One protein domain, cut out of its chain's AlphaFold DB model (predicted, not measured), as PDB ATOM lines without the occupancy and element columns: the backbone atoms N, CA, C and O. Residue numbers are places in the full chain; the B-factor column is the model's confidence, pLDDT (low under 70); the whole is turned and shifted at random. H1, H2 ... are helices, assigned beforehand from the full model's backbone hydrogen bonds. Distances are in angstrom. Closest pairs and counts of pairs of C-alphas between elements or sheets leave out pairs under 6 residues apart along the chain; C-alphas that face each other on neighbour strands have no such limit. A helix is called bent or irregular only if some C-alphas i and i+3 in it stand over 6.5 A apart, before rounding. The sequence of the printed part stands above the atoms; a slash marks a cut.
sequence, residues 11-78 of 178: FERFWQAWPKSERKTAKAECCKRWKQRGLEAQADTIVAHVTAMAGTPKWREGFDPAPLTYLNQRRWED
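This is residues 11 to 78 of the 178 residues of an uncharacterized protein of Thauera sp (UniProt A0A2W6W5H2). Two pairs of helices set slantwise to each other make a small rounded body: the long H3 has H1 side by side with it, and H5 has H2 side by side with it. H4, with the links on either side of it, makes one end of the longest axis, and residues 61 to 66 lead from there back to H5. The printed part has 68 residues with five named helices, H1 to H5 in order along the chain, and no named strand; the class is all helix. The whole is compact, with a radius of gyration of the C-alphas of 11.0 A, and the C-alphas span 31 by 22 by 19 A.

H3, residues 39 to 54, is the longest helix. It is irregular, with C-alphas 41 and 44 at 8.0 A, and it has a kink of 42 degrees near residue 46. H1, residues 11 to 17, touches H3 with 11 pairs of C-alphas within 8 A, and the closest are those of Phe 14 and Val 47, 5.1 A apart. Their lines stand at a shallow tilt of 9 degrees, and they run the same way. H2, residues 27 to 36, is close to H3 but not clearly touching; the closest C-alphas, those of Trp 34 and Glu 40, are 7.2 A apart, and the two run opposite ways at a steep tilt of 45 degrees. H1 and H2 only just touch, with 3 pairs of C-alphas within 8 A, the closest being those of Phe 11 and Cys 31 at 6.6 A; they run opposite ways at a steep tilt of 50 degrees. H5, residues 67 to 73, touches H2, with the closest C-alphas, those of Cys 30 and Leu 68, 5.4 A apart. H2 and H5 run the same way at a shallow tilt of 31 degrees. H3 and H5 are near each other, with 5 pairs of C-alphas within 10 A. H1 and H5 are only just apart, their closest C-alphas at 8.3 A. H4, residues 57 to 60, touches no helix; it is close to H3 but not clearly touching, with the C-alphas of Ala 54 and Arg 60, the closest, 6.5 A apart. H4 is apart from H1, H2 and H5. With two of the three touching pairs at a shallow tilt, the helix packing is mostly aligned, but only just. In H1, H2 and H5 every O i to N i+4 pair is within hydrogen-bond range, in H3 10 of 12 are, and H4 is too short for such a pair.

H3 is 19.4 A from first to last C-alpha, beginning at C-alpha 39 at (178.591, 233.134, 193.424). H2 measures 14.2 A, H5 10.0 A, H1 9.8 A and H4 5.1 A. H1 begins at C-alpha 11 at (178.844, 231.090, 185.543), and H5 ends at C-alpha 73 at (190.993, 232.368, 196.433).

The two C-alphas farthest apart are those of Gln 36 and Pro 57, at 31.7 A. The first and last printed C-alphas, Phe 11 and Asp 78, are 19.6 A apart. The links from H2 to H3 and from H3 to H4 are tight, with 2 residues each; those from H1 to H2 and from H4 to H5, with 9 and 6 residues, are short. The printed part has no cut. The mean pLDDT of the printed part is 92.6, and no printed residue is under 70; among the helices, H4 has a mean of 83 and H5 one of 97.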
ATOM      1  N   PHE A  11     177.733 232.007 185.770       95.69
ATOM      2  CA  PHE A  11     178.844 231.090 185.543       95.69
ATOM      3  C   PHE A  11     179.251 230.994 184.065       95.69
ATOM      4  O   PHE A  11     180.440 230.925 183.759       95.69
ATOM      5  N   GLU A  12     178.297 230.985 183.129       95.50
ATOM      6  CA  GLU A  12     178.622 230.920 181.701       95.50
ATOM      7  C   GLU A  12     179.282 232.221 181.238       95.50
ATOM      8  O   GLU A  12     180.271 232.170 180.510       95.50
ATOM      9  N   ARG A  13     178.818 233.377 181.734       95.50
ATOM     10  CA  ARG A  13     179.466 234.678 181.488       95.50
ATOM     11  C   ARG A  13     180.895 234.701 182.028       95.50
ATOM     12  O   ARG A  13     181.811 235.083 181.305       95.50
ATOM     13  N   PHE A  14     181.098 234.226 183.256       96.31
ATOM     14  CA  PHE A  14     182.425 234.040 183.847       96.31
ATOM     15  C   PHE A  14     183.307 233.145 182.971       96.31
ATOM     16  O   PHE A  14     184.447 233.490 182.657       96.31
ATOM     17  N   TRP A  15     182.768 232.006 182.531       95.94
ATOM     18  CA  TRP A  15     183.507 231.060 181.708       95.94
ATOM     19  C   TRP A  15     183.864 231.652 180.347       95.94
ATOM     20  O   TRP A  15     184.962 231.419 179.855       95.94
ATOM     21  N   GLN A  16     182.972 232.420 179.727       94.69
ATOM     22  CA  GLN A  16     183.220 233.073 178.442       94.69
ATOM     23  C   GLN A  16     184.237 234.213 178.551       94.69
ATOM     24  O   GLN A  16     185.104 234.306 177.685       94.69
ATOM     25  N   ALA A  17     184.182 235.014 179.621       93.38
ATOM     26  CA  ALA A  17     185.109 236.122 179.866       93.38
ATOM     27  C   ALA A  17     186.564 235.665 180.073       93.38
ATOM     28  O   ALA A  17     187.498 236.429 179.835       93.38
ATOM     29  N   TRP A  18     186.769 234.417 180.501       94.31
ATOM     30  CA  TRP A  18     188.103 233.878 180.741       94.31
ATOM     31  C   TRP A  18     188.908 233.705 179.435       94.31
ATOM     32  O   TRP A  18     188.392 233.060 178.506       94.31
ATOM     33  N   PRO A  19     190.175 234.165 179.358       91.12
ATOM     34  CA  PRO A  19     191.036 233.974 178.188       91.12
ATOM     35  C   PRO A  19     191.155 232.509 177.759       91.12
ATOM     36  O   PRO A  19     191.097 231.594 178.580       91.12
ATOM     37  N   LYS A  20     191.347 232.261 176.461       89.38
ATOM     38  CA  LYS A  20     191.705 230.921 175.980       89.38
ATOM     39  C   LYS A  20     193.158 230.638 176.378       89.38
ATOM     40  O   LYS A  20     194.068 231.146 175.737       89.38
ATOM     41  N   SER A  21     193.354 229.844 177.426       88.19
ATOM     42  CA  SER A  21     194.665 229.409 177.920       88.19
ATOM     43  C   SER A  21     194.631 227.918 178.263       88.19
ATOM     44  O   SER A  21     193.563 227.359 178.527       88.19
ATOM     45  N   GLU A  22     195.797 227.269 178.321       89.69
ATOM     46  CA  GLU A  22     195.925 225.870 178.771       89.69
ATOM     47  C   GLU A  22     195.428 225.662 180.211       89.69
ATOM     48  O   GLU A  22     195.098 224.549 180.616       89.69
ATOM     49  N   ARG A  23     195.337 226.742 180.998       90.88
ATOM     50  CA  ARG A  23     194.881 226.718 182.392       90.88
ATOM     51  C   ARG A  23     193.366 226.821 182.529       90.88
ATOM     52  O   ARG A  23     192.840 226.509 183.599       90.88
ATOM     53  N   LYS A  24     192.645 227.214 181.470       93.81
ATOM     54  CA  LYS A  24     191.175 227.256 181.436       93.81
ATOM     55  C   LYS A  24     190.593 225.846 181.288       93.81
ATOM     56  O   LYS A  24     190.072 225.454 180.246       93.81
ATOM     57  N   THR A  25     190.673 225.076 182.363       94.00
ATOM     58  CA  THR A  25     190.225 223.680 182.430       94.00
ATOM     59  C   THR A  25     189.232 223.475 183.575       94.00
ATOM     60  O   THR A  25     188.849 224.416 184.271       94.00
ATOM     61  N   ALA A  26     188.751 222.239 183.743       94.44
ATOM     62  CA  ALA A  26     187.860 221.849 184.837       94.44
ATOM     63  C   ALA A  26     186.545 222.663 184.931       94.44
ATOM     64  O   ALA A  26     186.092 222.994 186.029       94.44
ATOM     65  N   LYS A  27     185.887 222.946 183.788       95.25
ATOM     66  CA  LYS A  27     184.598 223.682 183.732       95.25
ATOM     67  C   LYS A  27     183.553 223.106 184.695       95.25
ATOM     68  O   LYS A  27     182.893 223.861 185.403       95.25
ATOM     69  N   ALA A  28     183.422 221.778 184.748       95.31
ATOM     70  CA  ALA A  28     182.460 221.100 185.619       95.31
ATOM     71  C   ALA A  28     182.731 221.363 187.111       95.31
ATOM     72  O   ALA A  28     181.805 221.694 187.852       95.31
ATOM     73  N   GLU A  29     183.993 221.294 187.542       96.44
ATOM     74  CA  GLU A  29     184.370 221.554 188.937       96.44
ATOM     75  C   GLU A  29     184.228 223.041 189.290       96.44
ATOM     76  O   GLU A  29     183.751 223.380 190.372       96.44
ATOM     77  N   CYS A  30     184.538 223.943 188.354       96.81
ATOM     78  CA  CYS A  30     184.278 225.371 188.527       96.81
ATOM     79  C   CYS A  30     182.775 225.652 188.687       96.81
ATOM     80  O   CYS A  30     182.390 226.405 189.576       96.81
ATOM     81  N   CYS A  31     181.920 225.003 187.887       96.19
ATOM     82  CA  CYS A  31     180.462 225.127 187.984       96.19
ATOM     83  C   CYS A  31     179.939 224.612 189.332       96.19
ATOM     84  O   CYS A  31     179.119 225.257 189.986       96.19
ATOM     85  N   LYS A  32     180.457 223.469 189.797       96.25
ATOM     86  CA  LYS A  32     180.148 222.930 191.126       96.25
ATOM     87  C   LYS A  32     180.552 223.915 192.225       96.25
ATOM     88  O   LYS A  32     179.728 224.231 193.082       96.25
ATOM     89  N   ARG A  33     181.777 224.450 192.172       96.94
ATOM     90  CA  ARG A  33     182.283 225.444 193.131       96.94
ATOM     91  C   ARG A  33     181.449 226.725 193.130       96.94
ATOM     92  O   ARG A  33     181.153 227.248 194.202       96.94
ATOM     93  N   TRP A  34     181.050 227.194 191.950       96.69
ATOM     94  CA  TRP A  34     180.203 228.371 191.761       96.69
ATOM     95  C   TRP A  34     178.864 228.230 192.484       96.69
ATOM     96  O   TRP A  34     178.502 229.086 193.291       96.69
ATOM     97  N   LYS A  35     178.174 227.103 192.261       95.06
ATOM     98  CA  LYS A  35     176.903 226.788 192.927       95.06
ATOM     99  C   LYS A  35     177.074 226.634 194.438       95.06
ATOM    100  O   LYS A  35     176.314 227.220 195.195       95.06
ATOM    101  N   GLN A  36     178.095 225.892 194.876       95.88
ATOM    102  CA  GLN A  36     178.371 225.665 196.300       95.88
ATOM    103  C   GLN A  36     178.625 226.955 197.082       95.88
ATOM    104  O   GLN A  36     178.289 227.026 198.259       95.88
ATOM    105  N   ARG A  37     179.243 227.958 196.450       94.62
ATOM    106  CA  ARG A  37     179.569 229.243 197.082       94.62
ATOM    107  C   ARG A  37     178.536 230.345 196.819       94.62
ATOM    108  O   ARG A  37     178.754 231.464 197.262       94.62
ATOM    109  N   GLY A  38     177.442 230.057 196.108       94.38
ATOM    110  CA  GLY A  38     176.403 231.051 195.818       94.38
ATOM    111  C   GLY A  38     176.899 232.246 194.995       94.38
ATOM    112  O   GLY A  38     176.376 233.348 195.139       94.38
ATOM    113  N   LEU A  39     177.905 232.042 194.135       95.50
ATOM    114  CA  LEU A  39     178.591 233.134 193.424       95.50
ATOM    115  C   LEU A  39     177.727 233.824 192.365       95.50
ATOM    116  O   LEU A  39     178.100 234.883 191.871       95.50
ATOM    117  N   GLU A  40     176.553 233.272 192.063       95.25
ATOM    118  CA  GLU A  40     175.577 233.898 191.173       95.25
ATOM    119  C   GLU A  40     175.187 235.305 191.651       95.25
ATOM    120  O   GLU A  40     175.050 236.213 190.839       95.25
ATOM    121  N   ALA A  41     175.113 235.526 192.970       92.94
ATOM    122  CA  ALA A  41     174.818 236.838 193.549       92.94
ATOM    123  C   ALA A  41     175.928 237.882 193.311       92.94
ATOM    124  O   ALA A  41     175.675 239.080 193.391       92.94
ATOM    125  N   GLN A  42     177.156 237.437 193.022       94.69
ATOM    126  CA  GLN A  42     178.319 238.287 192.738       94.69
ATOM    127  C   GLN A  42     178.780 238.154 191.281       94.69
ATOM    128  O   GLN A  42     179.893 238.565 190.948       94.69
ATOM    129  N   ALA A  43     177.944 237.577 190.410       95.44
ATOM    130  CA  ALA A  43     178.318 237.254 189.040       95.44
ATOM    131  C   ALA A  43     178.843 238.477 188.282       95.44
ATOM    132  O   ALA A  43     179.881 238.387 187.635       95.44
ATOM    133  N   ASP A  44     178.174 239.625 188.403       91.69
ATOM    134  CA  ASP A  44     178.585 240.849 187.713       91.69
ATOM    135  C   ASP A  44     179.945 241.362 188.195       91.69
ATOM    136  O   ASP A  44     180.800 241.674 187.369       91.69
ATOM    137  N   THR A  45     180.192 241.370 189.510       92.31
ATOM    138  CA  THR A  45     181.487 241.765 190.088       92.31
ATOM    139  C   THR A  45     182.607 240.841 189.625       92.31
ATOM    140  O   THR A  45     183.667 241.302 189.204       92.31
ATOM    141  N   ILE A  46     182.365 239.529 189.668       95.75
ATOM    142  CA  ILE A  46     183.342 238.519 189.263       95.75
ATOM    143  C   ILE A  46     183.648 238.645 187.768       95.75
ATOM    144  O   ILE A  46     184.813 238.660 187.377       95.75
ATOM    145  N   VAL A  47     182.619 238.756 186.925       94.81
ATOM    146  CA  VAL A  47     182.782 238.894 185.471       94.81
ATOM    147  C   VAL A  47     183.522 240.186 185.135       94.81
ATOM    148  O   VAL A  47     184.473 240.136 184.361       94.81
ATOM    149  N   ALA A  48     183.152 241.315 185.745       89.25
ATOM    150  CA  ALA A  48     183.831 242.591 185.532       89.25
ATOM    151  C   ALA A  48     185.320 242.516 185.902       89.25
ATOM    152  O   ALA A  48     186.171 242.972 185.137       89.25
ATOM    153  N   HIS A  49     185.644 241.881 187.032       93.62
ATOM    154  CA  HIS A  49     187.029 241.683 187.453       93.62
ATOM    155  C   HIS A  49     187.808 240.797 186.479       93.62
ATOM    156  O   HIS A  49     188.883 241.188 186.032       93.62
ATOM    157  N   VAL A  50     187.255 239.646 186.082       94.25
ATOM    158  CA  VAL A  50     187.888 238.750 185.098       94.25
ATOM    159  C   VAL A  50     188.126 239.470 183.774       94.25
ATOM    160  O   VAL A  50     189.212 239.350 183.213       94.25
ATOM    161  N   THR A  51     187.156 240.243 183.285       90.69
ATOM    162  CA  THR A  51     187.301 241.029 182.053       90.69
ATOM    163  C   THR A  51     188.410 242.074 182.174       90.69
ATOM    164  O   THR A  51     189.236 242.182 181.268       90.69
ATOM    165  N   ALA A  52     188.482 242.799 183.295       86.44
ATOM    166  CA  ALA A  52     189.547 243.770 183.535       86.44
ATOM    167  C   ALA A  52     190.925 243.087 183.601       86.44
ATOM    168  O   ALA A  52     191.863 243.497 182.917       86.44
ATOM    169  N   MET A  53     191.036 241.992 184.358       89.38
ATOM    170  CA  MET A  53     192.277 241.229 184.503       89.38
ATOM    171  C   MET A  53     192.740 240.613 183.180       89.38
ATOM    172  O   MET A  53     193.924 240.694 182.859       89.38
ATOM    173  N   ALA A  54     191.824 240.073 182.374       88.44
ATOM    174  CA  ALA A  54     192.104 239.554 181.032       88.44
ATOM    175  C   ALA A  54     192.643 240.628 180.069       88.44
ATOM    176  O   ALA A  54     193.333 240.305 179.099       88.44
ATOM    177  N   GLY A  55     192.356 241.904 180.336       82.12
ATOM    178  CA  GLY A  55     192.919 243.037 179.608       82.12
ATOM    179  C   GLY A  55     194.384 243.333 179.940       82.12
ATOM    180  O   GLY A  55     195.058 243.983 179.141       82.12
ATOM    181  N   THR A  56     194.897 242.854 181.076       82.69
ATOM    182  CA  THR A  56     196.264 243.158 181.519       82.69
ATOM    183  C   THR A  56     197.317 242.454 180.651       82.69
ATOM    184  O   THR A  56     197.095 241.310 180.234       82.69
ATOM    185  N   PRO A  57     198.496 243.071 180.416       78.19
ATOM    186  CA  PRO A  57     199.594 242.433 179.680       78.19
ATOM    187  C   PRO A  57     199.961 241.065 180.258       78.19
ATOM    188  O   PRO A  57     200.030 240.077 179.536       78.19
ATOM    189  N   LYS A  58     200.042 240.978 181.591       82.94
ATOM    190  CA  LYS A  58     200.362 239.747 182.316       82.94
ATOM    191  C   LYS A  58     199.420 238.585 181.969       82.94
ATOM    192  O   LYS A  58     199.879 237.469 181.757       82.94
ATOM    193  N   TRP A  59     198.107 238.806 181.904       88.62
ATOM    194  CA  TRP A  59     197.176 237.729 181.534       88.62
ATOM    195  C   TRP A  59     197.213 237.419 180.038       88.62
ATOM    196  O   TRP A  59     197.103 236.252 179.667       88.62
ATOM    197  N   ARG A  60     197.420 238.426 179.181       82.31
ATOM    198  CA  ARG A  60     197.587 238.222 177.731       82.31
ATOM    199  C   ARG A  60     198.836 237.411 177.389       82.31
ATOM    200  O   ARG A  60     198.801 236.618 176.457       82.31
ATOM    201  N   GLU A  61     199.897 237.560 178.173       82.81
ATOM    202  CA  GLU A  61     201.133 236.773 178.080       82.81
ATOM    203  C   GLU A  61     201.000 235.365 178.692       82.81
ATOM    204  O   GLU A  61     201.969 234.612 178.746       82.81
ATOM    205  N   GLY A  62     199.802 234.979 179.148       84.06
ATOM    206  CA  GLY A  62     199.533 233.635 179.653       84.06
ATOM    207  C   GLY A  62     199.961 233.417 181.102       84.06
ATOM    208  O   GLY A  62     200.223 232.283 181.500       84.06
ATOM    209  N   PHE A  63     200.033 234.468 181.927       87.62
ATOM    210  CA  PHE A  63     200.205 234.361 183.386       87.62
ATOM    211  C   PHE A  63     198.869 234.414 184.152       87.62
ATOM    212  O   PHE A  63     198.837 234.757 185.339       87.62
ATOM    213  N   ASP A  64     197.756 234.081 183.495       91.00
ATOM    214  CA  ASP A  64     196.445 233.931 184.129       91.00
ATOM    215  C   ASP A  64     196.423 232.725 185.094       91.00
ATOM    216  O   ASP A  64     197.066 231.701 184.841       91.00
ATOM    217  N   PRO A  65     195.715 232.804 186.234       93.62
ATOM    218  CA  PRO A  65     195.533 231.654 187.112       93.62
ATOM    219  C   PRO A  65     194.562 230.637 186.488       93.62
ATOM    220  O   PRO A  65     193.769 230.967 185.615       93.62
ATOM    221  N   ALA A  66     194.543 229.400 186.992       95.81
ATOM    222  CA  ALA A  66     193.444 228.487 186.675       95.81
ATOM    223  C   ALA A  66     192.108 229.050 187.221       95.81
ATOM    224  O   ALA A  66     192.095 229.536 188.362       95.81
ATOM    225  N   PRO A  67     190.975 228.935 186.493       96.81
ATOM    226  CA  PRO A  67     189.681 229.456 186.947       96.81
ATOM    227  C   PRO A  67     189.271 228.922 188.325       96.81
ATOM    228  O   PRO A  67     188.783 229.667 189.170       96.81
ATOM    229  N   LEU A  68     189.544 227.642 188.604       96.81
ATOM    230  CA  LEU A  68     189.254 227.041 189.906       96.81
ATOM    231  C   LEU A  68     190.069 227.685 191.039       96.81
ATOM    232  O   LEU A  68     189.529 227.937 192.116       96.81
ATOM    233  N   THR A  69     191.348 227.993 190.802       96.62
ATOM    234  CA  THR A  69     192.210 228.692 191.770       96.62
ATOM    235  C   THR A  69     191.690 230.096 192.047       96.62
ATOM    236  O   THR A  69     191.591 230.487 193.209       96.62
ATOM    237  N   TYR A  70     191.298 230.824 191.002       96.81
ATOM    238  CA  TYR A  70     190.696 232.149 191.130       96.81
ATOM    239  C   TYR A  70     189.418 232.119 191.979       96.81
ATOM    240  O   TYR A  70     189.289 232.909 192.915       96.81
ATOM    241  N   LEU A  71     188.516 231.161 191.717       97.19
ATOM    242  CA  LEU A  71     187.282 230.985 192.491       97.19
ATOM    243  C   LEU A  71     187.557 230.611 193.952       97.19
ATOM    244  O   LEU A  71     186.899 231.115 194.863       97.19
ATOM    245  N   ASN A  72     188.529 229.727 194.188       96.31
ATOM    246  CA  ASN A  72     188.885 229.281 195.533       96.31
ATOM    247  C   ASN A  72     189.456 230.419 196.381       96.31
ATOM    248  O   ASN A  72     189.082 230.528 197.549       96.31
ATOM    249  N   GLN A  73     190.300 231.257 195.778       96.56
ATOM    250  CA  GLN A  73     190.993 232.368 196.433       96.56
ATOM    251  C   GLN A  73     190.193 233.673 196.460       96.56
ATOM    252  O   GLN A  73     190.670 234.636 197.036       96.56
ATOM    253  N   ARG A  74     188.993 233.710 195.866       95.81
ATOM    254  CA  ARG A  74     188.141 234.909 195.819       95.81
ATOM    255  C   ARG A  74     188.843 236.131 195.221       95.81
ATOM    256  O   ARG A  74     188.611 237.252 195.644       95.81
ATOM    257  N   ARG A  75     189.667 235.924 194.193       93.81
ATOM    258  CA  ARG A  75     190.558 236.969 193.649       93.81
ATOM    259  C   ARG A  75     189.858 238.207 193.083       93.81
ATOM    260  O   ARG A  75     190.517 239.208 192.840       93.81
ATOM    261  N   TRP A  76     188.541 238.163 192.870       94.12
ATOM    262  CA  TRP A  76     187.768 239.369 192.553       94.12
ATOM    263  C   TRP A  76     187.761 240.393 193.701       94.12
ATOM    264  O   TRP A  76     187.391 241.543 193.488       94.12
ATOM    265  N   GLU A  77     188.161 239.984 194.909       94.00
ATOM    266  CA  GLU A  77     188.274 240.822 196.107       94.00
ATOM    267  C   GLU A  77     189.649 241.497 196.227       94.00
ATOM    268  O   GLU A  77     189.790 242.428 197.013       94.00
ATOM    269  N   ASP A  78     190.633 241.103 195.406       88.62
ATOM    270  CA  ASP A  78     192.000 241.656 195.425       88.62
ATOM    271  C   ASP A  78     192.078 243.093 194.858       88.62
ATOM    272  O   ASP A  78     193.144 243.706 194.846       88.62
TER     273      ASP A  78